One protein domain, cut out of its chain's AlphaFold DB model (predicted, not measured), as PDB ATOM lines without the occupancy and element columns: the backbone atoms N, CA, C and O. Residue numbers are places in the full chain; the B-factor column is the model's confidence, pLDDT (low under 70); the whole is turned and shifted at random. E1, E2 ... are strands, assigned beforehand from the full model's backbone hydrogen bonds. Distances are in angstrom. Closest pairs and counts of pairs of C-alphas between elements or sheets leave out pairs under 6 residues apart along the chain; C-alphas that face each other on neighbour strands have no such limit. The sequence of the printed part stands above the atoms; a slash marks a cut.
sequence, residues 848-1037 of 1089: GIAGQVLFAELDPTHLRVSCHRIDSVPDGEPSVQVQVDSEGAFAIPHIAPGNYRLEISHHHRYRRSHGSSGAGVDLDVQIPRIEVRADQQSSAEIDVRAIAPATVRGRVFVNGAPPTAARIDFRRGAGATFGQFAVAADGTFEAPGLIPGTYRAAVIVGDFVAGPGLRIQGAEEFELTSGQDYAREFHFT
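AT A GLANCE: This is residues 848 to 1037 of the 1089 residues of the protein "Hypothetical protein" of Symbiodinium sp. KB8 (UniProt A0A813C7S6). Two lobes stand end to end, each a sandwich of two twisted sheets with crossed strands: E1 to E8 make the first lobe and E9 to E15 the second. The long hairpin of E5 and E6 reaches out of the first lobe to E11 of the second, and the link E8 to E9 also joins the lobes. The printed part has 190 residues, with no named helix and fifteen named strands in the order E1 to E15, all strand in class. The sheets E4, E1, E8 and E12, E9, E15 are mixed; the sheet E11, E10, E13, E14 and the branched sheet of E2, E3, E5, E6 and E7 are antiparallel. The whole is only just loose, close to compact, with a radius of gyration of the C-alphas of 19.5 A, and a rod of 63 by 30 by 27 A.

HOW THE PARTS SIT: Start at E1, residues 848 to 854: E4, residues 889 to 895, is its antiparallel neighbour, with N 849 and O 892 2.9 A apart, and E8, residues 937 to 943, its parallel one, with N 850 and O 938 2.9 A apart. E2, residues 863 to 869, forms a hairpin with E3, residues 880 to 883, where N 865 and O 882 are 2.9 A apart. On the other side of E2 find E5, residues 898 to 912, antiparallel, with N 864 and O 905 at 2.8 A. E5 is staggered: E7, residues 930 to 932, pairs with its residues 898 to 900, N 900 and O 930 being 2.8 A apart, and E6, residues 915 to 922, with its residues 905 to 912, N 906 and O 921 being 2.8 A apart. These two sheets are face to face, 8.4 A centre to centre, their strands at 50 degrees. Farther on, E9, residues 950 to 958, bends by 51 degrees at residue 955; it is parallel to E15, residues 1029 to 1036, with N 953 and O 1030 at 2.9 A, and antiparallel to E12, residues 988 to 994, with N 952 and O 991 at 2.9 A. E10, residues 966 to 972, has neighbours E11, residues 977 to 983, with N 968 and O 981 at 2.9 A, and E13, residues 997 to 1005, with N 967 and O 1004 at 2.9 A. E14, residues 1014 to 1024, forms a hairpin with E13, with N 999 and O 1022 at 2.8 A. These sheets are face to face, 8.8 A centre to centre; the four sheets make a stack of sheets, face to face in two pairs. E5 touches E11, with 9 pairs of C-alphas within 8 A, the closest being those of Tyr 910 and Gly 979, 5.4 A apart.

IN THESE COORDINATES: Find C-alpha 848, where E1 begins, at (133.299, 124.741, 130.670). E5 runs 41.1 A from C-alpha 898 to C-alpha 912 at (100.765, 106.831, 127.113). E14 is 25.8 A long and E13 25.2 A; E15 ends at C-alpha 1036, (92.196, 108.651, 108.005).

THE WHOLE: The C-alphas farthest apart, of Asp 935 and Ala 961, are 64.1 A apart. The printed part has no cut, and no link is long. Mean pLDDT of the printed part is 89.5; look for values under 70 at residues 873 to 878, 911 to 917 and 1008 to 1012.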
ATOM      1  N   GLY A 848     134.748 124.872 130.570       94.88
ATOM      2  CA  GLY A 848     133.299 124.741 130.670       94.88
ATOM      3  C   GLY A 848     132.612 125.603 129.628       94.88
ATOM      4  O   GLY A 848     133.202 126.551 129.114       94.88
ATOM      5  N   ILE A 849     131.358 125.291 129.333       96.06
ATOM      6  CA  ILE A 849     130.452 126.213 128.649       96.06
ATOM      7  C   ILE A 849     129.362 126.564 129.644       96.06
ATOM      8  O   ILE A 849     128.755 125.667 130.218       96.06
ATOM      9  N   ALA A 850     129.093 127.841 129.850       96.81
ATOM     10  CA  ALA A 850     127.860 128.271 130.489       96.81
ATOM     11  C   ALA A 850     127.170 129.283 129.598       96.81
ATOM     12  O   ALA A 850     127.809 129.923 128.765       96.81
ATOM     13  N   GLY A 851     125.873 129.432 129.758       96.25
ATOM     14  CA  GLY A 851     125.152 130.337 128.902       96.25
ATOM     15  C   GLY A 851     123.744 130.602 129.349       96.25
ATOM     16  O   GLY A 851     123.287 130.084 130.367       96.25
ATOM     17  N   GLN A 852     123.087 131.418 128.541       97.38
ATOM     18  CA  GLN A 852     121.676 131.723 128.662       97.38
ATOM     19  C   GLN A 852     120.957 131.299 127.388       97.38
ATOM     20  O   GLN A 852     121.402 131.587 126.275       97.38
ATOM     21  N   VAL A 853     119.845 130.597 127.557       97.06
ATOM     22  CA  VAL A 853     118.861 130.375 126.508       97.06
ATOM     23  C   VAL A 853     117.821 131.476 126.639       97.06
ATOM     24  O   VAL A 853     117.097 131.537 127.627       97.06
ATOM     25  N   LEU A 854     117.734 132.346 125.640       96.94
ATOM     26  CA  LEU A 854     116.686 133.354 125.579       96.94
ATOM     27  C   LEU A 854     115.461 132.719 124.924       96.94
ATOM     28  O   LEU A 854     115.505 132.363 123.750       96.94
ATOM     29  N   PHE A 855     114.365 132.585 125.660       95.06
ATOM     30  CA  PHE A 855     113.095 132.057 125.161       95.06
ATOM     31  C   PHE A 855     111.968 133.065 125.412       95.06
ATOM     32  O   PHE A 855     112.090 133.953 126.253       95.06
ATOM     33  N   ALA A 856     110.897 132.971 124.621       91.88
ATOM     34  CA  ALA A 856     109.708 133.810 124.775       91.88
ATOM     35  C   ALA A 856     108.538 132.993 125.338       91.88
ATOM     36  O   ALA A 856     108.075 133.260 126.440       91.88
ATOM     37  N   GLU A 857     108.105 131.968 124.599       92.06
ATOM     38  CA  GLU A 857     106.928 131.149 124.943       92.06
ATOM     39  C   GLU A 857     107.261 129.675 125.213       92.06
ATOM     40  O   GLU A 857     106.396 128.905 125.622       92.06
ATOM     41  N   LEU A 858     108.503 129.255 124.955       93.19
ATOM     42  CA  LEU A 858     108.936 127.890 125.238       93.19
ATOM     43  C   LEU A 858     109.154 127.714 126.736       93.19
ATOM     44  O   LEU A 858     109.820 128.526 127.367       93.19
ATOM     45  N   ASP A 859     108.640 126.613 127.271       89.94
ATOM     46  CA  ASP A 859     108.915 126.210 128.641       89.94
ATOM     47  C   ASP A 859     110.370 125.711 128.753       89.94
ATOM     48  O   ASP A 859     110.721 124.693 128.136       89.94
ATOM     49  N   PRO A 860     111.238 126.390 129.522       91.12
ATOM     50  CA  PRO A 860     112.634 125.998 129.646       91.12
ATOM     51  C   PRO A 860     112.819 124.633 130.325       91.12
ATOM     52  O   PRO A 860     113.816 123.954 130.067       91.12
ATOM     53  N   THR A 861     111.841 124.149 131.099       86.06
ATOM     54  CA  THR A 861     111.884 122.799 131.694       86.06
ATOM     55  C   THR A 861     111.789 121.686 130.642       86.06
ATOM     56  O   THR A 861     112.165 120.534 130.893       86.06
ATOM     57  N   HIS A 862     111.391 122.024 129.414       90.19
ATOM     58  CA  HIS A 862     111.434 121.131 128.262       90.19
ATOM     59  C   HIS A 862     112.661 121.344 127.372       90.19
ATOM     60  O   HIS A 862     112.882 120.545 126.463       90.19
ATOM     61  N   LEU A 863     113.506 122.342 127.627       94.81
ATOM     62  CA  LEU A 863     114.686 122.615 126.809       94.81
ATOM     63  C   LEU A 863     115.932 121.902 127.337       94.81
ATOM     64  O   LEU A 863     116.244 121.908 128.529       94.81
ATOM     65  N   ARG A 864     116.687 121.298 126.420       95.19
ATOM     66  CA  ARG A 864     117.999 120.713 126.706       95.19
ATOM     67  C   ARG A 864     119.037 121.223 125.734       95.19
ATOM     68  O   ARG A 864     118.798 121.221 124.530       95.19
ATOM     69  N   VAL A 865     120.200 121.584 126.257       95.75
ATOM     70  CA  VAL A 865     121.368 121.934 125.447       95.75
ATOM     71  C   VAL A 865     122.274 120.714 125.363       95.75
ATOM     72  O   VAL A 865     122.703 120.186 126.391       95.75
ATOM     73  N   SER A 866     122.554 120.259 124.145       93.94
ATOM     74  CA  SER A 866     123.571 119.258 123.846       93.94
ATOM     75  C   SER A 866     124.828 119.916 123.285       93.94
ATOM     76  O   SER A 866     124.783 120.932 122.596       93.94
ATOM     77  N   CYS A 867     125.984 119.344 123.601       93.44
ATOM     78  CA  CYS A 867     127.278 119.848 123.160       93.44
ATOM     79  C   CYS A 867     128.069 118.735 122.467       93.44
ATOM     80  O   CYS A 867     128.296 117.672 123.048       93.44
ATOM     81  N   HIS A 868     128.498 119.000 121.233       91.81
ATOM     82  CA  HIS A 868     129.188 118.065 120.343       91.81
ATOM     83  C   HIS A 868     130.558 118.629 119.971       91.81
ATOM     84  O   HIS A 868     130.662 119.767 119.512       91.81
ATOM     85  N   ARG A 869     131.631 117.858 120.158       91.62
ATOM     86  CA  ARG A 869     132.974 118.297 119.764       91.62
ATOM     87  C   ARG A 869     133.136 118.149 118.251       91.62
ATOM     88  O   ARG A 869     132.863 117.091 117.698       91.62
ATOM     89  N   ILE A 870     133.573 119.207 117.575       90.81
ATOM     90  CA  ILE A 870     133.681 119.237 116.104       90.81
ATOM     91  C   ILE A 870     134.887 118.420 115.628       90.81
ATOM     92  O   ILE A 870     134.838 117.783 114.581       90.81
ATOM     93  N   ASP A 871     135.954 118.418 116.423       83.00
ATOM     94  CA  ASP A 871     137.234 117.808 116.055       83.00
ATOM     95  C   ASP A 871     137.304 116.304 116.398       83.00
ATOM     96  O   ASP A 871     138.306 115.645 116.118       83.00
ATOM     97  N   SER A 872     136.260 115.736 117.018       76.19
ATOM     98  CA  SER A 872     136.173 114.292 117.268       76.19
ATOM     99  C   SER A 872     135.590 113.566 116.059       76.19
ATOM    100  O   SER A 872     134.611 114.018 115.472       76.19
ATOM    101  N   VAL A 873     136.156 112.403 115.722       68.00
ATOM    102  CA  VAL A 873     135.575 111.477 114.735       68.00
ATOM    103  C   VAL A 873     134.093 111.235 115.093       68.00
ATOM    104  O   VAL A 873     133.823 111.023 116.280       68.00
ATOM    105  N   PRO A 874     133.153 111.248 114.123       57.19
ATOM    106  CA  PRO A 874     131.701 111.233 114.364       57.19
ATOM    107  C   PRO A 874     131.165 110.159 115.329       57.19
ATOM    108  O   PRO A 874     130.101 110.349 115.904       57.19
ATOM    109  N   ASP A 875     131.905 109.070 115.552       56.69
ATOM    110  CA  ASP A 875     131.472 107.925 116.363       56.69
ATOM    111  C   ASP A 875     132.072 107.870 117.789       56.69
ATOM    112  O   ASP A 875     131.881 106.882 118.501       56.69
ATOM    113  N   GLY A 876     132.845 108.879 118.218       56.34
ATOM    114  CA  GLY A 876     133.741 108.739 119.377       56.34
ATOM    115  C   GLY A 876     133.295 109.362 120.705       56.34
ATOM    116  O   GLY A 876     133.386 108.708 121.746       56.34
ATOM    117  N   GLU A 877     132.876 110.631 120.710       67.31
ATOM    118  CA  GLU A 877     132.573 111.340 121.961       67.31
ATOM    119  C   GLU A 877     131.061 111.444 122.200       67.31
ATOM    120  O   GLU A 877     130.341 111.959 121.344       67.31
ATOM    121  N   PRO A 878     130.560 110.984 123.363       67.38
ATOM    122  CA  PRO A 878     129.161 111.166 123.700       67.38
ATOM    123  C   PRO A 878     128.850 112.658 123.853       67.38
ATOM    124  O   PRO A 878     129.620 113.414 124.453       67.38
ATOM    125  N   SER A 879     127.710 113.076 123.312       83.56
ATOM    126  CA  SER A 879     127.187 114.424 123.505       83.56
ATOM    127  C   SER A 879     126.815 114.628 124.970       83.56
ATOM    128  O   SER A 879     126.032 113.847 125.517       83.56
ATOM    129  N   VAL A 880     127.314 115.691 125.596       87.19
ATOM    130  CA  VAL A 880     126.861 116.070 126.942       87.19
ATOM    131  C   VAL A 880     125.555 116.836 126.797       87.19
ATOM    132  O   VAL A 880     125.513 117.806 126.044       87.19
ATOM    133  N   GLN A 881     124.504 116.404 127.498       91.06
ATOM    134  CA  GLN A 881     123.204 117.076 127.520       91.06
ATOM    135  C   GLN A 881     122.922 117.650 128.906       91.06
ATOM    136  O   GLN A 881     123.011 116.928 129.900       91.06
ATOM    137  N   VAL A 882     122.521 118.917 128.967       93.38
ATOM    138  CA  VAL A 882     122.120 119.590 130.208       93.38
ATOM    139  C   VAL A 882     120.716 120.163 130.077       93.38
ATOM    140  O   VAL A 882     120.303 120.596 129.002       93.38
ATOM    141  N   GLN A 883     119.966 120.105 131.173       93.56
ATOM    142  CA  GLN A 883     118.647 120.717 131.282       93.56
ATOM    143  C   GLN A 883     118.821 122.229 131.461       93.56
ATOM    144  O   GLN A 883     119.691 122.646 132.224       93.56
ATOM    145  N   VAL A 884     118.007 123.016 130.762       94.88
ATOM    146  CA  VAL A 884     117.914 124.466 130.966       94.88
ATOM    147  C   VAL A 884     117.057 124.723 132.209       94.88
ATOM    148  O   VAL A 884     116.038 124.051 132.395       94.88
ATOM    149  N   ASP A 885     117.490 125.623 133.091       91.56
ATOM    150  CA  ASP A 885     116.706 125.991 134.275       91.56
ATOM    151  C   ASP A 885     115.579 126.986 133.949       91.56
ATOM    152  O   ASP A 885     115.443 127.446 132.820       91.56
ATOM    153  N   SER A 886     114.745 127.321 134.937       90.12
ATOM    154  CA  SER A 886     113.590 128.212 134.753       90.12
ATOM    155  C   SER A 886     113.943 129.633 134.299       90.12
ATOM    156  O   SER A 886     113.072 130.329 133.786       90.12
ATOM    157  N   GLU A 887     115.189 130.074 134.491       93.81
ATOM    158  CA  GLU A 887     115.675 131.394 134.069       93.81
ATOM    159  C   GLU A 887     116.368 131.350 132.698       93.81
ATOM    160  O   GLU A 887     116.746 132.393 132.167       93.81
ATOM    161  N   GLY A 888     116.515 130.161 132.105       95.12
ATOM    162  CA  GLY A 888     117.224 129.957 130.843       95.12
ATOM    163  C   GLY A 888     118.690 129.615 130.995       95.12
ATOM    164  O   GLY A 888     119.357 129.365 129.984       95.12
ATOM    165  N   ALA A 889     119.210 129.566 132.218       96.19
ATOM    166  CA  ALA A 889     120.620 129.334 132.409       96.19
ATOM    167  C   ALA A 889     120.940 127.852 132.220       96.19
ATOM    168  O   ALA A 889     120.156 126.939 132.508       96.19
ATOM    169  N   PHE A 890     122.136 127.608 131.698       96.38
ATOM    170  CA  PHE A 890     122.692 126.272 131.599       96.38
ATOM    171  C   PHE A 890     124.200 126.311 131.813       96.38
ATOM    172  O   PHE A 890     124.881 127.287 131.488       96.38
ATOM    173  N   ALA A 891     124.739 125.213 132.336       95.31
ATOM    174  CA  ALA A 891     126.171 125.030 132.505       95.31
ATOM    175  C   ALA A 891     126.564 123.595 132.152       95.31
ATOM    176  O   ALA A 891     126.017 122.630 132.681       95.31
ATOM    177  N   ILE A 892     127.551 123.475 131.273       94.19
ATOM    178  CA  ILE A 892     128.245 122.253 130.880       94.19
ATOM    179  C   ILE A 892     129.680 122.370 131.412       94.19
ATOM    180  O   ILE A 892     130.589 122.783 130.682       94.19
ATOM    181  N   PRO A 893     129.901 122.093 132.707       92.44
ATOM    182  CA  PRO A 893     131.225 122.190 133.288       92.44
ATOM    183  C   PRO A 893     132.094 121.001 132.857       92.44
ATOM    184  O   PRO A 893     131.599 119.937 132.483       92.44
ATOM    185  N   HIS A 894     133.408 121.172 132.970       88.88
ATOM    186  CA  HIS A 894     134.401 120.109 132.819       88.88
ATOM    187  C   HIS A 894     134.365 119.380 131.465       88.88
ATOM    188  O   HIS A 894     134.350 118.152 131.403       88.88
ATOM    189  N   ILE A 895     134.389 120.118 130.362       91.75
ATOM    190  CA  ILE A 895     134.564 119.543 129.020       91.75
ATOM    191  C   ILE A 895     135.989 119.774 128.518       91.75
ATOM    192  O   ILE A 895     136.686 120.686 128.959       91.75
ATOM    193  N   ALA A 896     136.465 118.889 127.640       90.06
ATOM    194  CA  ALA A 896     137.831 118.986 127.136       90.06
ATOM    195  C   ALA A 896     138.030 120.285 126.330       90.06
ATOM    196  O   ALA A 896     137.085 120.782 125.729       90.06
ATOM    197  N   PRO A 897     139.251 120.833 126.261       93.00
ATOM    198  CA  PRO A 897     139.529 121.947 125.368       93.00
ATOM    199  C   PRO A 897     139.330 121.555 123.894       93.00
ATOM    200  O   PRO A 897     139.705 120.454 123.466       93.00
ATOM    201  N   GLY A 898     138.754 122.454 123.100       94.19
ATOM    202  CA  GLY A 898     138.495 122.232 121.677       94.19
ATOM    203  C   GLY A 898     137.339 123.062 121.130       94.19
ATOM    204  O   GLY A 898     136.772 123.899 121.832       94.19
ATOM    205  N   ASN A 899     136.988 122.821 119.866       94.75
ATOM    206  CA  ASN A 899     135.851 123.473 119.225       94.75
ATOM    207  C   ASN A 899     134.585 122.634 119.390       94.75
ATOM    208  O   ASN A 899     134.571 121.438 119.081       94.75
ATOM    209  N   TYR A 900     133.512 123.284 119.821       94.94
ATOM    210  CA  TYR A 900     132.227 122.656 120.073       94.94
ATOM    211  C   TYR A 900     131.118 123.280 119.234       94.94
ATOM    212  O   TYR A 900     131.090 124.487 118.983       94.94
ATOM    213  N   ARG A 901     130.186 122.427 118.819       94.56
ATOM    214  CA  ARG A 901     128.868 122.789 118.316       94.56
ATOM    215  C   ARG A 901     127.870 122.544 119.439       94.56
ATOM    216  O   ARG A 901     127.810 121.440 119.978       94.56
ATOM    217  N   LEU A 902     127.101 123.568 119.777       95.81
ATOM    218  CA  LEU A 902     125.933 123.403 120.626       95.81
ATOM    219  C   LEU A 902     124.712 123.115 119.758       95.81
ATOM    220  O   LEU A 902     124.588 123.637 118.648       95.81
ATOM    221  N   GLU A 903     123.821 122.299 120.288       95.31
ATOM    222  CA  GLU A 903     122.496 122.025 119.752       95.31
ATOM    223  C   GLU A 903     121.500 122.204 120.902       95.31
ATOM    224  O   GLU A 903     121.824 121.976 122.069       95.31
ATOM    225  N   ILE A 904     120.298 122.685 120.600       95.81
ATOM    226  CA  ILE A 904     119.231 122.824 121.587       95.81
ATOM    227  C   ILE A 904     118.038 122.008 121.123       95.81
ATOM    228  O   ILE A 904     117.646 122.066 119.959       95.81
ATOM    229  N   SER A 905     117.475 121.225 122.033       94.88
ATOM    230  CA  SER A 905     116.361 120.332 121.754       94.88
ATOM    231  C   SER A 905     115.214 120.570 122.728       94.88
ATOM    232  O   SER A 905     115.418 120.842 123.910       94.88
ATOM    233  N   HIS A 906     113.989 120.451 122.225       93.50
ATOM    234  CA  HIS A 906     112.768 120.495 123.012       93.50
ATOM    235  C   HIS A 906     112.288 119.066 123.297       93.50
ATOM    236  O   HIS A 906     111.882 118.325 122.398       93.50
ATOM    237  N   HIS A 907     112.350 118.662 124.559       88.56
ATOM    238  CA  HIS A 907     111.928 117.362 125.050       88.56
ATOM    239  C   HIS A 907     110.458 117.380 125.434       88.56
ATOM    240  O   HIS A 907     110.085 117.763 126.538       88.56
ATOM    241  N   HIS A 908     109.624 116.851 124.547       82.56
ATOM    242  CA  HIS A 908     108.220 116.644 124.860       82.56
ATOM    243  C   HIS A 908     108.058 115.309 125.597       82.56
ATOM    244  O   HIS A 908     108.292 114.240 125.023       82.56
ATOM    245  N   ARG A 909     107.624 115.338 126.862       74.81
ATOM    246  CA  ARG A 909     107.137 114.136 127.557       74.81
ATOM    247  C   ARG A 909     105.639 114.029 127.344       74.81
ATOM    248  O   ARG A 909     104.894 114.933 127.685       74.81
ATOM    249  N   TYR A 910     105.183 112.912 126.793       72.81
ATOM    250  CA  TYR A 910     103.759 112.599 126.783       72.81
ATOM    251  C   TYR A 910     103.523 111.249 127.440       72.81
ATOM    252  O   TYR A 910     104.307 110.296 127.328       72.81
ATOM    253  N   ARG A 911     102.420 111.172 128.173       61.66
ATOM    254  CA  ARG A 911     102.021 109.960 128.867       61.66
ATOM    255  C   ARG A 911     101.176 109.111 127.930       61.66
ATOM    256  O   ARG A 911     100.167 109.558 127.400       61.66
ATOM    257  N   ARG A 912     101.603 107.874 127.705       64.25
ATOM    258  CA  ARG A 912     100.765 106.831 127.113       64.25
ATOM    259  C   ARG A 912     100.083 106.088 128.259       64.25
ATOM    260  O   ARG A 912     100.632 106.021 129.357       64.25
ATOM    261  N   SER A 913      98.971 105.412 127.976       52.88
ATOM    262  CA  SER A 913      98.268 104.552 128.949       52.88
ATOM    263  C   SER A 913      99.137 103.445 129.574       52.88
ATOM    264  O   SER A 913      98.742 102.826 130.551       52.88
ATOM    265  N   HIS A 914     100.332 103.183 129.029       56.16
ATOM    266  CA  HIS A 914     101.265 102.157 129.508       56.16
ATOM    267  C   HIS A 914     102.650 102.719 129.895       56.16
ATOM    268  O   HIS A 914     103.611 101.956 130.005       56.16
ATOM    269  N   GLY A 915     102.780 104.040 130.074       60.34
ATOM    270  CA  GLY A 915     104.019 104.699 130.505       60.34
ATOM    271  C   GLY A 915     104.294 106.026 129.793       60.34
ATOM    272  O   GLY A 915     103.707 106.333 128.759       60.34
ATOM    273  N   SER A 916     105.212 106.826 130.330       61.69
ATOM    274  CA  SER A 916     105.683 108.049 129.672       61.69
ATOM    275  C   SER A 916     106.657 107.715 128.543       61.69
ATOM    276  O   SER A 916     107.633 106.995 128.759       61.69
ATOM    277  N   SER A 917     106.428 108.271 127.358       69.00
ATOM    278  CA  SER A 917     107.424 108.319 126.289       69.00
ATOM    279  C   SER A 917     107.836 109.776 126.113       69.00
ATOM    280  O   SER A 917     106.994 110.670 126.125       69.00
ATOM    281  N   GLY A 918     109.135 110.024 126.008       73.56
ATOM    282  CA  GLY A 918     109.662 111.339 125.678       73.56
ATOM    283  C   GLY A 918     110.574 111.227 124.474       73.56
ATOM    284  O   GLY A 918     111.315 110.249 124.359       73.56
ATOM    285  N   ALA A 919     110.512 112.207 123.586       79.56
ATOM    286  CA  ALA A 919     111.467 112.363 122.502       79.56
ATOM    287  C   ALA A 919     111.944 113.819 122.486       79.56
ATOM    288  O   ALA A 919     111.140 114.734 122.668       79.56
ATOM    289  N   GLY A 920     113.256 114.001 122.339       87.00
ATOM    290  CA  GLY A 920     113.865 115.306 122.104       87.00
ATOM    291  C   GLY A 920     113.715 115.683 120.639       87.00
ATOM    292  O   GLY A 920     113.756 114.813 119.764       87.00
ATOM    293  N   VAL A 921     113.498 116.966 120.386       90.81
ATOM    294  CA  VAL A 921     113.386 117.521 119.043       90.81
ATOM    295  C   VAL A 921     114.341 118.678 118.899       90.81
ATOM    296  O   VAL A 921     114.141 119.704 119.540       90.81
ATOM    297  N   ASP A 922     115.334 118.520 118.034       92.56
ATOM    298  CA  ASP A 922     116.305 119.574 117.772       92.56
ATOM    299  C   ASP A 922     115.601 120.791 117.161       92.56
ATOM    300  O   ASP A 922     114.788 120.682 116.225       92.56
ATOM    301  N   LEU A 923     115.880 121.951 117.750       93.38
ATOM    302  CA  LEU A 923     115.423 123.242 117.270       93.38
ATOM    303  C   LEU A 923     116.430 123.733 116.233       93.38
ATOM    304  O   LEU A 923     117.638 123.722 116.471       93.38
ATOM    305  N   ASP A 924     115.925 124.163 115.080       90.69
ATOM    306  CA  ASP A 924     116.764 124.668 113.997       90.69
ATOM    307  C   ASP A 924     117.195 126.106 114.303       90.69
ATOM    308  O   ASP A 924     116.584 127.082 113.870       90.69
ATOM    309  N   VAL A 925     118.207 126.225 115.161       93.31
ATOM    310  CA  VAL A 925     118.775 127.492 115.620       93.31
ATOM    311  C   VAL A 925     120.252 127.485 115.271       93.31
ATOM    312  O   VAL A 925     120.985 126.546 115.592       93.31
ATOM    313  N   GLN A 926     120.713 128.542 114.605       90.50
ATOM    314  CA  GLN A 926     122.134 128.701 114.327       90.50
ATOM    315  C   GLN A 926     122.859 129.102 115.606       90.50
ATOM    316  O   GLN A 926     122.822 130.260 116.016       90.50
ATOM    317  N   ILE A 927     123.537 128.140 116.225       91.12
ATOM    318  CA  ILE A 927     124.370 128.395 117.395       91.12
ATOM    319  C   ILE A 927     125.829 128.497 116.932       91.12
ATOM    320  O   ILE A 927     126.317 127.586 116.248       91.12
ATOM    321  N   PRO A 928     126.541 129.599 117.241       83.50
ATOM    322  CA  PRO A 928     127.934 129.744 116.854       83.50
ATOM    323  C   PRO A 928     128.793 128.641 117.474       83.50
ATOM    324  O   PRO A 928     128.505 128.109 118.547       83.50
ATOM    325  N   ARG A 929     129.887 128.307 116.786       94.25
ATOM    326  CA  ARG A 929     130.901 127.400 117.329       94.25
ATOM    327  C   ARG A 929     131.544 128.045 118.546       94.25
ATOM    328  O   ARG A 929     131.876 129.230 118.508       94.25
ATOM    329  N   ILE A 930     131.762 127.252 119.584       96.44
ATOM    330  CA  ILE A 930     132.361 127.721 120.829       96.44
ATOM    331  C   ILE A 930     133.721 127.063 120.991       96.44
ATOM    332  O   ILE A 930     133.835 125.839 121.021       96.44
ATOM    333  N   GLU A 931     134.760 127.887 121.087       96.56
ATOM    334  CA  GLU A 931     136.079 127.439 121.518       96.56
ATOM    335  C   GLU A 931     136.061 127.306 123.043       96.56
ATOM    336  O   GLU A 931     135.754 128.259 123.764       96.56
ATOM    337  N   VAL A 932     136.392 126.121 123.538       95.81
ATOM    338  CA  VAL A 932     136.592 125.854 124.959       95.81
ATOM    339  C   VAL A 932     138.084 125.762 125.210       95.81
ATOM    340  O   VAL A 932     138.778 124.949 124.595       95.81
ATOM    341  N   ARG A 933     138.580 126.582 126.134       95.50
ATOM    342  CA  ARG A 933     139.979 126.566 126.566       95.50
ATOM    343  C   ARG A 933     140.105 125.892 127.925       95.50
ATOM    344  O   ARG A 933     139.174 125.914 128.725       95.50
ATOM    345  N   ALA A 934     141.266 125.289 128.164       91.94
ATOM    346  CA  ALA A 934     141.628 124.742 129.467       91.94
ATOM    347  C   ALA A 934     141.424 125.795 130.566       91.94
ATOM    348  O   ALA A 934     141.843 126.940 130.393       91.94
ATOM    349  N   ASP A 935     140.766 125.398 131.656       89.25
ATOM    350  CA  ASP A 935     140.551 126.200 132.865       89.25
ATOM    351  C   ASP A 935     139.792 127.522 132.630       89.25
ATOM    352  O   ASP A 935     139.839 128.439 133.449       89.25
ATOM    353  N   GLN A 936     139.072 127.630 131.507       95.00
ATOM    354  CA  GLN A 936     138.220 128.772 131.180       95.00
ATOM    355  C   GLN A 936     136.769 128.333 130.987       95.00
ATOM    356  O   GLN A 936     136.480 127.285 130.406       95.00
ATOM    357  N   GLN A 937     135.846 129.170 131.459       95.94
ATOM    358  CA  GLN A 937     134.421 129.038 131.188       95.94
ATOM    359  C   GLN A 937     134.070 129.911 129.984       95.94
ATOM    360  O   GLN A 937     134.065 131.138 130.073       95.94
ATOM    361  N   SER A 938     133.800 129.271 128.852       96.94
ATOM    362  CA  SER A 938     133.279 129.933 127.661       96.94
ATOM    363  C   SER A 938     131.803 130.271 127.867       96.94
ATOM    364  O   SER A 938     131.061 129.500 128.478       96.94
ATOM    365  N   SER A 939     131.373 131.427 127.363       95.88
ATOM    366  CA  SER A 939     129.978 131.863 127.440       95.88
ATOM    367  C   SER A 939     129.249 131.583 126.130       95.88
ATOM    368  O   SER A 939     129.811 131.793 125.055       95.88
ATOM    369  N   ALA A 940     127.994 131.160 126.219       96.38
ATOM    370  CA  ALA A 940     127.088 130.976 125.096       96.38
ATOM    371  C   ALA A 940     125.797 131.766 125.331       96.38
ATOM    372  O   ALA A 940     125.295 131.820 126.449       96.38
ATOM    373  N   GLU A 941     125.225 132.331 124.279       97.00
ATOM    374  CA  GLU A 941     123.850 132.823 124.303       97.00
ATOM    375  C   GLU A 941     123.115 132.144 123.150       97.00
ATOM    376  O   GLU A 941     123.592 132.161 122.012       97.00
ATOM    377  N   ILE A 942     122.008 131.471 123.457       97.00
ATOM    378  CA  ILE A 942     121.195 130.746 122.481       97.00
ATOM    379  C   ILE A 942     119.842 131.445 122.426       97.00
ATOM    380  O   ILE A 942     119.048 131.335 123.355       97.00
ATOM    381  N   ASP A 943     119.571 132.165 121.344       96.62
ATOM    382  CA  ASP A 943     118.299 132.862 121.175       96.62
ATOM    383  C   ASP A 943     117.277 131.973 120.460       96.62
ATOM    384  O   ASP A 943     117.376 131.723 119.258       96.62
ATOM    385  N   VAL A 944     116.283 131.498 121.210       96.69
ATOM    386  CA  VAL A 944     115.135 130.741 120.698       96.69
ATOM    387  C   VAL A 944     113.830 131.536 120.775       96.69
ATOM    388  O   VAL A 944     112.762 130.967 120.564       96.69
ATOM    389  N   ARG A 945     113.872 132.856 121.018       96.19
ATOM    390  CA  ARG A 945     112.663 133.707 121.097       96.19
ATOM    391  C   ARG A 945     111.864 133.743 119.797       96.19
ATOM    392  O   ARG A 945     110.664 133.983 119.831       96.19
ATOM    393  N   ALA A 946     112.513 133.489 118.661       94.50
ATOM    394  CA  ALA A 946     111.849 133.383 117.363       94.50
ATOM    395  C   ALA A 946     111.005 132.102 117.212       94.50
ATOM    396  O   ALA A 946     110.244 131.990 116.249       94.50
ATOM    397  N   ILE A 947     111.134 131.140 118.133       95.50
ATOM    398  CA  ILE A 947     110.401 129.875 118.137       95.50
ATOM    399  C   ILE A 947     109.287 129.959 119.182       95.50
ATOM    400  O   ILE A 947     109.526 129.873 120.383       95.50
ATOM    401  N   ALA A 948     108.060 130.082 118.701       94.25
ATOM    402  CA  ALA A 948     106.836 129.986 119.471       94.25
ATOM    403  C   ALA A 948     106.143 128.654 119.129       94.25
ATOM    404  O   ALA A 948     106.092 128.279 117.946       94.25
ATOM    405  N   PRO A 949     105.628 127.908 120.121       95.00
ATOM    406  CA  PRO A 949     104.837 126.714 119.855       95.00
ATOM    407  C   PRO A 949     103.604 127.024 118.998       95.00
ATOM    408  O   PRO A 949     102.857 127.962 119.254       95.00
ATOM    409  N   ALA A 950     103.365 126.200 117.987       96.50
ATOM    410  CA  ALA A 950     102.141 126.195 117.207       96.50
ATOM    411  C   ALA A 950     101.026 125.426 117.937       96.50
ATOM    412  O   ALA A 950     101.272 124.519 118.742       96.50
ATOM    413  N   THR A 951      99.785 125.765 117.601       96.62
ATOM    414  CA  THR A 951      98.586 125.028 118.009       96.62
ATOM    415  C   THR A 951      97.900 124.478 116.770       96.62
ATOM    416  O   THR A 951      97.620 125.219 115.832       96.62
ATOM    417  N   VAL A 952      97.608 123.176 116.755       97.50
ATOM    418  CA  VAL A 952      96.790 122.565 115.702       97.50
ATOM    419  C   VAL A 952      95.381 122.349 116.230       97.50
ATOM    420  O   VAL A 952      95.184 121.627 117.207       97.50
ATOM    421  N   ARG A 953      94.392 122.938 115.563       97.94
ATOM    422  CA  ARG A 953      92.967 122.685 115.803       97.94
ATOM    423  C   ARG A 953      92.385 121.971 114.604       97.94
ATOM    424  O   ARG A 953      92.805 122.179 113.466       97.94
ATOM    425  N   GLY A 954      91.419 121.099 114.819       96.25
ATOM    426  CA  GLY A 954      90.926 120.348 113.681       96.25
ATOM    427  C   GLY A 954      89.777 119.431 113.972       96.25
ATOM    428  O   GLY A 954      89.264 119.380 115.087       96.25
ATOM    429  N   ARG A 955      89.399 118.698 112.929       97.75
ATOM    430  CA  ARG A 955      88.460 117.584 113.006       97.75
ATOM    431  C   ARG A 955      89.106 116.322 112.470       97.75
ATOM    432  O   ARG A 955      89.782 116.361 111.448       97.75
ATOM    433  N   VAL A 956      88.897 115.210 113.156       97.38
ATOM    434  CA  VAL A 956      89.369 113.893 112.739       97.38
ATOM    435  C   VAL A 956      88.206 113.104 112.162       97.38
ATOM    436  O   VAL A 956      87.168 112.961 112.803       97.38
ATOM    437  N   PHE A 957      88.416 112.526 110.986       96.88
ATOM    438  CA  PHE A 957      87.494 111.595 110.351       96.88
ATOM    439  C   PHE A 957      88.203 110.268 110.114       96.88
ATOM    440  O   PHE A 957      89.287 110.227 109.539       96.88
ATOM    441  N   VAL A 958      87.575 109.166 110.509       95.12
ATOM    442  CA  VAL A 958      88.047 107.808 110.236       95.12
ATOM    443  C   VAL A 958      87.007 107.132 109.360       95.12
ATOM    444  O   VAL A 958      85.853 106.994 109.757       95.12
ATOM    445  N   ASN A 959      87.399 106.736 108.149       94.88
ATOM    446  CA  ASN A 959      86.482 106.220 107.126       94.88
ATOM    447  C   ASN A 959      85.310 107.180 106.830       94.88
ATOM    448  O   ASN A 959      84.182 106.747 106.618       94.88
ATOM    449  N   GLY A 960      85.579 108.491 106.835       95.75
ATOM    450  CA  GLY A 960      84.601 109.529 106.492       95.75
ATOM    451  C   GLY A 960      83.664 109.970 107.623       95.75
ATOM    452  O   GLY A 960      82.849 110.855 107.391       95.75
ATOM    453  N   ALA A 961      83.782 109.418 108.836       96.19
ATOM    454  CA  ALA A 961      82.978 109.826 109.993       96.19
ATOM    455  C   ALA A 961      83.861 110.179 111.205       96.19
ATOM    456  O   ALA A 961      84.940 109.596 111.350       96.19
ATOM    457  N   PRO A 962      83.431 111.094 112.092       95.94
ATOM    458  CA  PRO A 962      84.117 111.335 113.354       95.94
ATOM    459  C   PRO A 962      84.241 110.054 114.194       95.94
ATOM    460  O   PRO A 962      83.247 109.341 114.367       95.94
ATOM    461  N   PRO A 963      85.436 109.710 114.707       93.75
ATOM    462  CA  PRO A 963      85.588 108.547 115.568       93.75
ATOM    463  C   PRO A 963      84.954 108.811 116.942       93.75
ATOM    464  O   PRO A 963      85.133 109.870 117.530       93.75
ATOM    465  N   THR A 964      84.258 107.817 117.496       84.62
ATOM    466  CA  THR A 964      83.576 107.933 118.800       84.62
ATOM    467  C   THR A 964      84.524 107.937 120.002       84.62
ATOM    468  O   THR A 964      84.165 108.443 121.061       84.62
ATOM    469  N   ALA A 965      85.719 107.358 119.856       87.88
ATOM    470  CA  ALA A 965      86.775 107.354 120.862       87.88
ATOM    471  C   ALA A 965      88.136 107.327 120.162       87.88
ATOM    472  O   ALA A 965      88.569 106.289 119.645       87.88
ATOM    473  N   ALA A 966      88.803 108.479 120.118       92.25
ATOM    474  CA  ALA A 966      90.112 108.598 119.505       92.25
ATOM    475  C   ALA A 966      91.023 109.578 120.243       92.25
ATOM    476  O   ALA A 966      90.585 110.459 120.985       92.25
ATOM    477  N   ARG A 967      92.318 109.402 120.006       92.69
ATOM    478  CA  ARG A 967      93.369 110.364 120.321       92.69
ATOM    479  C   ARG A 967      94.154 110.627 119.047       92.69
ATOM    480  O   ARG A 967      94.326 109.708 118.250       92.69
ATOM    481  N   ILE A 968      94.633 111.844 118.853       94.19
ATOM    482  CA  ILE A 968      95.506 112.197 117.732       94.19
ATOM    483  C   ILE A 968      96.907 112.503 118.253       94.19
ATOM    484  O   ILE A 968      97.066 113.140 119.292       94.19
ATOM    485  N   ASP A 969      97.923 112.009 117.561       94.25
ATOM    486  CA  ASP A 969      99.318 112.349 117.808       94.25
ATOM    487  C   ASP A 969      99.967 112.901 116.536       94.25
ATOM    488  O   ASP A 969      99.481 112.684 115.420       94.25
ATOM    489  N   PHE A 970     101.045 113.660 116.713       94.31
ATOM    490  CA  PHE A 970     101.743 114.321 115.614       94.31
ATOM    491  C   PHE A 970     103.208 113.916 115.610       94.31
ATOM    492  O   PHE A 970     103.919 114.100 116.593       94.31
ATOM    493  N   ARG A 971     103.693 113.358 114.506       92.38
ATOM    494  CA  ARG A 971     105.091 112.947 114.353       92.38
ATOM    495  C   ARG A 971     105.843 113.965 113.504       92.38
ATOM    496  O   ARG A 971     105.441 114.195 112.369       92.38
ATOM    497  N   ARG A 972     106.925 114.544 114.034       92.69
ATOM    498  CA  ARG A 972     107.783 115.491 113.302       92.69
ATOM    499  C   ARG A 972     108.854 114.722 112.522       92.69
ATOM    500  O   ARG A 972     109.696 114.052 113.128       92.69
ATOM    501  N   GLY A 973     108.816 114.797 111.192       86.62
ATOM    502  CA  GLY A 973     109.699 114.032 110.298       86.62
ATOM    503  C   GLY A 973     109.731 112.523 110.606       86.62
ATOM    504  O   GLY A 973     108.724 111.920 110.978       86.62
ATOM    505  N   ALA A 974     110.912 111.902 110.512       75.88
ATOM    506  CA  ALA A 974     111.123 110.507 110.923       75.88
ATOM    507  C   ALA A 974     111.266 110.327 112.453       75.88
ATOM    508  O   ALA A 974     111.359 109.195 112.932       75.88
ATOM    509  N   GLY A 975     111.276 111.417 113.225       76.44
ATOM    510  CA  GLY A 975     111.678 111.437 114.629       76.44
ATOM    511  C   GLY A 975     110.516 111.402 115.624       76.44
ATOM    512  O   GLY A 975     109.697 110.478 115.634       76.44
ATOM    513  N   ALA A 976     110.505 112.395 116.516       85.12
ATOM    514  CA  ALA A 976     109.656 112.469 117.699       85.12
ATOM    515  C   ALA A 976     108.153 112.462 117.395       85.12
ATOM    516  O   ALA A 976     107.679 113.072 116.440       85.12
ATOM    517  N   THR A 977     107.396 111.803 118.273       89.25
ATOM    518  CA  THR A 977     105.932 111.907 118.345       89.25
ATOM    519  C   THR A 977     105.561 112.869 119.468       89.25
ATOM    520  O   THR A 977     106.114 112.765 120.561       89.25
ATOM    521  N   PHE A 978     104.618 113.761 119.201       88.81
ATOM    522  CA  PHE A 978     104.094 114.771 120.104       88.81
ATOM    523  C   PHE A 978     102.662 114.427 120.503       88.81
ATOM    524  O   PHE A 978     101.803 114.212 119.644       88.81
ATOM    525  N   GLY A 979     102.434 114.418 121.818       81.94
ATOM    526  CA  GLY A 979     101.119 114.297 122.443       81.94
ATOM    527  C   GLY A 979     100.329 113.017 122.140       81.94
ATOM    528  O   GLY A 979     100.774 112.102 121.450       81.94
ATOM    529  N   GLN A 980      99.137 112.964 122.734       88.06
ATOM    530  CA  GLN A 980      98.007 112.100 122.381       88.06
ATOM    531  C   GLN A 980      96.735 112.881 122.730       88.06
ATOM    532  O   GLN A 980      96.109 112.655 123.766       88.06
ATOM    533  N   PHE A 981      96.416 113.866 121.904       90.31
ATOM    534  CA  PHE A 981      95.367 114.843 122.162       90.31
ATOM    535  C   PHE A 981      93.994 114.186 122.039       90.31
ATOM    536  O   PHE A 981      93.752 113.413 121.108       90.31
ATOM    537  N   ALA A 982      93.110 114.451 123.000       89.81
ATOM    538  CA  ALA A 982      91.769 113.887 123.005       89.81
ATOM    539  C   ALA A 982      90.960 114.420 121.814       89.81
ATOM    540  O   ALA A 982      90.965 115.618 121.539       89.81
ATOM    541  N   VAL A 983      90.260 113.519 121.127       93.88
ATOM    542  CA  VAL A 983      89.332 113.859 120.047       93.88
ATOM    543  C   VAL A 983      87.913 113.788 120.609       93.88
ATOM    544  O   VAL A 983      87.504 112.748 121.130       93.88
ATOM    545  N   ALA A 984      87.177 114.893 120.536       91.31
ATOM    546  CA  ALA A 984      85.782 114.978 120.949       91.31
ATOM    547  C   ALA A 984      84.873 114.121 120.049       91.31
ATOM    548  O   ALA A 984      85.253 113.706 118.956       91.31
ATOM    549  N   ALA A 985      83.640 113.864 120.498       89.69
ATOM    550  CA  ALA A 985      82.698 112.988 119.792       89.69
ATOM    551  C   ALA A 985      82.293 113.498 118.393       89.69
ATOM    552  O   ALA A 985      81.914 112.706 117.535       89.69
ATOM    553  N   ASP A 986      82.377 114.810 118.157       94.38
ATOM    554  CA  ASP A 986      82.163 115.433 116.845       94.38
ATOM    555  C   ASP A 986      83.437 115.460 115.977       94.38
ATOM    556  O   ASP A 986      83.452 116.040 114.890       94.38
ATOM    557  N   GLY A 987      84.509 114.821 116.452       95.44
ATOM    558  CA  GLY A 987      85.808 114.743 115.803       95.44
ATOM    559  C   GLY A 987      86.718 115.923 116.121       95.44
ATOM    560  O   GLY A 987      87.867 115.892 115.686       95.44
ATOM    561  N   THR A 988      86.252 116.952 116.836       97.06
ATOM    562  CA  THR A 988      87.072 118.138 117.111       97.06
ATOM    563  C   THR A 988      88.199 117.850 118.095       97.06
ATOM    564  O   THR A 988      88.071 117.015 118.988       97.06
ATOM    565  N   PHE A 989      89.328 118.529 117.932       95.88
ATOM    566  CA  PHE A 989      90.442 118.460 118.871       95.88
ATOM    567  C   PHE A 989      91.267 119.749 118.842       95.88
ATOM    568  O   PHE A 989      91.211 120.526 117.881       95.88
ATOM    569  N   GLU A 990      92.080 119.923 119.879       95.88
ATOM    570  CA  GLU A 990      93.100 120.960 119.981       95.88
ATOM    571  C   GLU A 990      94.413 120.341 120.471       95.88
ATOM    572  O   GLU A 990      94.430 119.535 121.403       95.88
ATOM    573  N   ALA A 991      95.505 120.700 119.805       94.31
ATOM    574  CA  ALA A 991      96.844 120.196 120.046       94.31
ATOM    575  C   ALA A 991      97.836 121.361 120.176       94.31
ATOM    576  O   ALA A 991      98.458 121.748 119.180       94.31
ATOM    577  N   PRO A 992      97.956 121.956 121.376       94.69
ATOM    578  CA  PRO A 992      98.912 123.023 121.636       94.69
ATOM    579  C   PRO A 992     100.326 122.462 121.847       94.69
ATOM    580  O   PRO A 992     100.512 121.260 122.060       94.69
ATOM    581  N   GLY A 993     101.331 123.342 121.831       90.75
ATOM    582  CA  GLY A 993     102.704 122.987 122.208       90.75
ATOM    583  C   GLY A 993     103.516 122.287 121.111       90.75
ATOM    584  O   GLY A 993     104.508 121.620 121.412       90.75
ATOM    585  N   LEU A 994     103.110 122.392 119.841       93.75
ATOM    586  CA  LEU A 994     103.824 121.768 118.721       93.75
ATOM    587  C   LEU A 994     104.943 122.687 118.217       93.75
ATOM    588  O   LEU A 994     104.706 123.823 117.834       93.75
ATOM    589  N   ILE A 995     106.180 122.200 118.180       95.44
ATOM    590  CA  ILE A 995     107.331 122.984 117.697       95.44
ATOM    591  C   ILE A 995     107.259 123.157 116.168       95.44
ATOM    592  O   ILE A 995     106.854 122.214 115.494       95.44
ATOM    593  N   PRO A 996     107.689 124.279 115.568       95.56
ATOM    594  CA  PRO A 996     107.691 124.447 114.112       95.56
ATOM    595  C   PRO A 996     108.397 123.317 113.340       95.56
ATOM    596  O   PRO A 996     109.401 122.754 113.794       95.56
ATOM    597  N   GLY A 997     107.884 122.969 112.161       95.12
ATOM    598  CA  GLY A 997     108.445 121.956 111.261       95.12
ATOM    599  C   GLY A 997     107.389 121.090 110.569       95.12
ATOM    600  O   GLY A 997     106.193 121.356 110.656       95.12
ATOM    601  N   THR A 998     107.843 120.037 109.886       95.88
ATOM    602  CA  THR A 998     106.979 119.134 109.111       95.88
ATOM    603  C   THR A 998     106.451 117.981 109.954       95.88
ATOM    604  O   THR A 998     107.225 117.217 110.541       95.88
ATOM    605  N   TYR A 999     105.133 117.818 109.967       95.81
ATOM    606  CA  TYR A 999     104.407 116.825 110.744       95.81
ATOM    607  C   TYR A 999     103.608 115.863 109.877       95.81
ATOM    608  O   TYR A 999     103.055 116.238 108.847       95.81
ATOM    609  N   ARG A1000     103.460 114.636 110.378       95.00
ATOM    610  CA  ARG A1000     102.396 113.702 109.999       95.00
ATOM    611  C   ARG A1000     101.493 113.467 111.196       95.00
ATOM    612  O   ARG A1000     101.980 113.210 112.296       95.00
ATOM    613  N   ALA A1001     100.187 113.515 110.984       95.31
ATOM    614  CA  ALA A1001      99.233 113.122 112.010       95.31
ATOM    615  C   ALA A1001      99.070 111.594 112.036       95.31
ATOM    616  O   ALA A1001      99.113 110.942 110.992       95.31
ATOM    617  N   ALA A1002      98.826 111.018 113.206       93.25
ATOM    618  CA  ALA A1002      98.281 109.674 113.339       93.25
ATOM    619  C   ALA A1002      97.119 109.697 114.329       93.25
ATOM    620  O   ALA A1002      97.167 110.379 115.351       93.25
ATOM    621  N   VAL A1003      96.072 108.935 114.037       94.19
ATOM    622  CA  VAL A1003      94.945 108.758 114.949       94.19
ATOM    623  C   VAL A1003      95.046 107.395 115.607       94.19
ATOM    624  O   VAL A1003      95.273 106.378 114.961       94.19
ATOM    625  N   ILE A1004      94.855 107.360 116.913       90.69
ATOM    626  CA  ILE A1004      94.683 106.139 117.678       90.69
ATOM    627  C   ILE A1004      93.191 106.016 117.957       90.69
ATOM    628  O   ILE A1004      92.623 106.855 118.646       90.69
ATOM    629  N   VAL A1005      92.544 104.999 117.399       89.69
ATOM    630  CA  VAL A1005      91.102 104.762 117.548       89.69
ATOM    631  C   VAL A1005      90.892 103.566 118.454       89.69
ATOM    632  O   VAL A1005      91.411 102.486 118.181       89.69
ATOM    633  N   GLY A1006      90.102 103.697 119.506       83.31
ATOM    634  CA  GLY A1006      89.709 102.529 120.279       83.31
ATOM    635  C   GLY A1006      89.326 102.833 121.708       83.31
ATOM    636  O   GLY A1006      89.380 103.961 122.185       83.31
ATOM    637  N   ASP A1007      88.950 101.762 122.392       75.56
ATOM    638  CA  ASP A1007      88.720 101.788 123.823       75.56
ATOM    639  C   ASP A1007      90.077 101.788 124.543       75.56
ATOM    640  O   ASP A1007      90.717 100.743 124.696       75.56
ATOM    641  N   PHE A1008      90.528 102.975 124.952       68.00
ATOM    642  CA  PHE A1008      91.788 103.174 125.675       68.00
ATOM    643  C   PHE A1008      91.811 102.516 127.062       68.00
ATOM    644  O   PHE A1008      92.891 102.352 127.628       68.00
ATOM    645  N   VAL A1009      90.650 102.090 127.578       59.19
ATOM    646  CA  VAL A1009      90.540 101.254 128.785       59.19
ATOM    647  C   VAL A1009      90.874  99.795 128.449       59.19
ATOM    648  O   VAL A1009      91.484  99.078 129.240       59.19
ATOM    649  N   ALA A1010      90.515  99.340 127.245       55.47
ATOM    650  CA  ALA A1010      90.740  97.969 126.784       55.47
ATOM    651  C   ALA A1010      92.181  97.689 126.336       55.47
ATOM    652  O   ALA A1010      92.587  96.529 126.253       55.47
ATOM    653  N   GLY A1011      92.941  98.727 125.988       65.06
ATOM    654  CA  GLY A1011      94.294  98.580 125.466       65.06
ATOM    655  C   GLY A1011      94.827  99.851 124.805       65.06
ATOM    656  O   GLY A1011      94.233 100.918 124.925       65.06
ATOM    657  N   PRO A1012      95.955  99.766 124.081       66.62
ATOM    658  CA  PRO A1012      96.622 100.931 123.493       66.62
ATOM    659  C   PRO A1012      95.865 101.588 122.321       66.62
ATOM    660  O   PRO A1012      96.362 102.565 121.771       66.62
ATOM    661  N   GLY A1013      94.692 101.073 121.935       79.31
ATOM    662  CA  GLY A1013      93.954 101.507 120.752       79.31
ATOM    663  C   GLY A1013      94.605 101.076 119.431       79.31
ATOM    664  O   GLY A1013      95.640 100.409 119.389       79.31
ATOM    665  N   LEU A1014      93.944 101.427 118.335       81.94
ATOM    666  CA  LEU A1014      94.312 101.116 116.962       81.94
ATOM    667  C   LEU A1014      94.968 102.336 116.313       81.94
ATOM    668  O   LEU A1014      94.272 103.291 115.979       81.94
ATOM    669  N   ARG A1015      96.289 102.328 116.123       88.44
ATOM    670  CA  ARG A1015      96.988 103.462 115.496       88.44
ATOM    671  C   ARG A1015      96.905 103.387 113.970       88.44
ATOM    672  O   ARG A1015      97.401 102.429 113.393       88.44
ATOM    673  N   ILE A1016      96.310 104.398 113.345       91.25
ATOM    674  CA  ILE A1016      96.225 104.614 111.896       91.25
ATOM    675  C   ILE A1016      97.071 105.846 111.585       91.25
ATOM    676  O   ILE A1016      96.830 106.914 112.152       91.25
ATOM    677  N   GLN A1017      98.067 105.708 110.720       89.44
ATOM    678  CA  GLN A1017      98.944 106.816 110.383       89.44
ATOM    679  C   GLN A1017      98.400 107.567 109.155       89.44
ATOM    680  O   GLN A1017      97.708 107.026 108.294       89.44
ATOM    681  N   GLY A1018      98.573 108.886 109.155       88.75
ATOM    682  CA  GLY A1018      98.185 109.746 108.045       88.75
ATOM    683  C   GLY A1018      99.277 109.747 106.981       88.75
ATOM    684  O   GLY A1018     100.467 109.760 107.304       88.75
ATOM    685  N   ALA A1019      98.874 109.751 105.709       84.75
ATOM    686  CA  ALA A1019      99.810 109.862 104.590       84.75
ATOM    687  C   ALA A1019     100.286 111.307 104.365       84.75
ATOM    688  O   ALA A1019     101.372 111.520 103.837       84.75
ATOM    689  N   GLU A1020      99.470 112.291 104.748       90.00
ATOM    690  CA  GLU A1020      99.719 113.697 104.450       90.00
ATOM    691  C   GLU A1020     100.684 114.326 105.453       90.00
ATOM    692  O   GLU A1020     100.502 114.237 106.672       90.00
ATOM    693  N   GLU A1021     101.690 115.005 104.909       95.00
ATOM    694  CA  GLU A1021     102.553 115.908 105.653       95.00
ATOM    695  C   GLU A1021     101.978 117.323 105.657       95.00
ATOM    696  O   GLU A1021     101.273 117.748 104.735       95.00
ATOM    697  N   PHE A1022     102.274 118.063 106.718       96.25
ATOM    698  CA  PHE A1022     101.959 119.478 106.816       96.25
ATOM    699  C   PHE A1022     103.030 120.206 107.606       96.25
ATOM    700  O   PHE A1022     103.656 119.634 108.492       96.25
ATOM    701  N   GLU A1023     103.248 121.466 107.267       96.88
ATOM    702  CA  GLU A1023     104.270 122.294 107.889       96.88
ATOM    703  C   GLU A1023     103.619 123.253 108.887       96.88
ATOM    704  O   GLU A1023     102.594 123.866 108.588       96.88
ATOM    705  N   LEU A1024     104.209 123.350 110.077       96.88
ATOM    706  CA  LEU A1024     103.848 124.330 111.094       96.88
ATOM    707  C   LEU A1024     104.935 125.391 111.194       96.88
ATOM    708  O   LEU A1024     106.117 125.074 111.329       96.88
ATOM    709  N   THR A1025     104.515 126.649 111.179       96.44
ATOM    710  CA  THR A1025     105.366 127.820 111.409       96.44
ATOM    711  C   THR A1025     105.284 128.276 112.869       96.44
ATOM    712  O   THR A1025     104.415 127.846 113.628       96.44
ATOM    713  N   SER A1026     106.233 129.116 113.282       95.31
ATOM    714  CA  SER A1026     106.333 129.651 114.648       95.31
ATOM    715  C   SER A1026     105.051 130.363 115.090       95.31
ATOM    716  O   SER A1026     104.574 131.250 114.385       95.31
ATOM    717  N   GLY A1027     104.485 129.953 116.231       95.69
ATOM    718  CA  GLY A1027     103.276 130.541 116.827       95.69
ATOM    719  C   GLY A1027     101.991 130.325 116.020       95.69
ATOM    720  O   GLY A1027     100.978 130.973 116.277       95.69
ATOM    721  N   GLN A1028     102.015 129.455 115.007       97.38
ATOM    722  CA  GLN A1028     100.885 129.288 114.100       97.38
ATOM    723  C   GLN A1028      99.686 128.632 114.790       97.38
ATOM    724  O   GLN A1028      99.805 127.565 115.388       97.38
ATOM    725  N   ASP A1029      98.507 129.222 114.609       96.69
ATOM    726  CA  ASP A1029      97.222 128.564 114.845       96.69
ATOM    727  C   ASP A1029      96.758 127.899 113.542       96.69
ATOM    728  O   ASP A1029      96.345 128.567 112.589       96.69
ATOM    729  N   TYR A1030      96.929 126.581 113.449       97.62
ATOM    730  CA  TYR A1030      96.690 125.811 112.234       97.62
ATOM    731  C   TYR A1030      95.399 125.000 112.338       97.62
ATOM    732  O   TYR A1030      95.328 124.017 113.075       97.62
ATOM    733  N   ALA A1031      94.386 125.380 111.558       97.19
ATOM    734  CA  ALA A1031      93.119 124.661 111.471       97.19
ATOM    735  C   ALA A1031      93.110 123.670 110.291       97.19
ATOM    736  O   ALA A1031      93.294 124.083 109.145       97.19
ATOM    737  N   ARG A1032      92.867 122.372 110.533       96.50
ATOM    738  CA  ARG A1032      92.788 121.359 109.459       96.50
ATOM    739  C   ARG A1032      91.842 120.199 109.772       96.50
ATOM    740  O   ARG A1032      91.739 119.741 110.906       96.50
ATOM    741  N   GLU A1033      91.194 119.670 108.737       97.62
ATOM    742  CA  GLU A1033      90.512 118.376 108.803       97.62
ATOM    743  C   GLU A1033      91.474 117.242 108.431       97.62
ATOM    744  O   GLU A1033      92.185 117.303 107.426       97.62
ATOM    745  N   PHE A1034      91.508 116.199 109.256       96.75
ATOM    746  CA  PHE A1034      92.367 115.036 109.079       96.75
ATOM    747  C   PHE A1034      91.513 113.822 108.737       96.75
ATOM    748  O   PHE A1034      90.724 113.347 109.557       96.75
ATOM    749  N   HIS A1035      91.696 113.299 107.527       96.25
ATOM    750  CA  HIS A1035      90.978 112.127 107.044       96.25
ATOM    751  C   HIS A1035      91.886 110.902 107.072       96.25
ATOM    752  O   HIS A1035      92.865 110.803 106.336       96.25
ATOM    753  N   PHE A1036      91.520 109.932 107.897       94.56
ATOM    754  CA  PHE A1036      92.196 108.651 108.005       94.56
ATOM    755  C   PHE A1036      91.333 107.566 107.370       94.56
ATOM    756  O   PHE A1036      90.121 107.491 107.584       94.56
ATOM    757  N   THR A1037      91.966 106.683 106.603       92.62
ATOM    758  CA  THR A1037      91.305 105.495 106.058       92.62
ATOM    759  C   THR A1037      91.852 104.272 106.775       92.62
ATOM    760  O   THR A1037      93.022 103.928 106.615       92.62
TER     761      THR A1037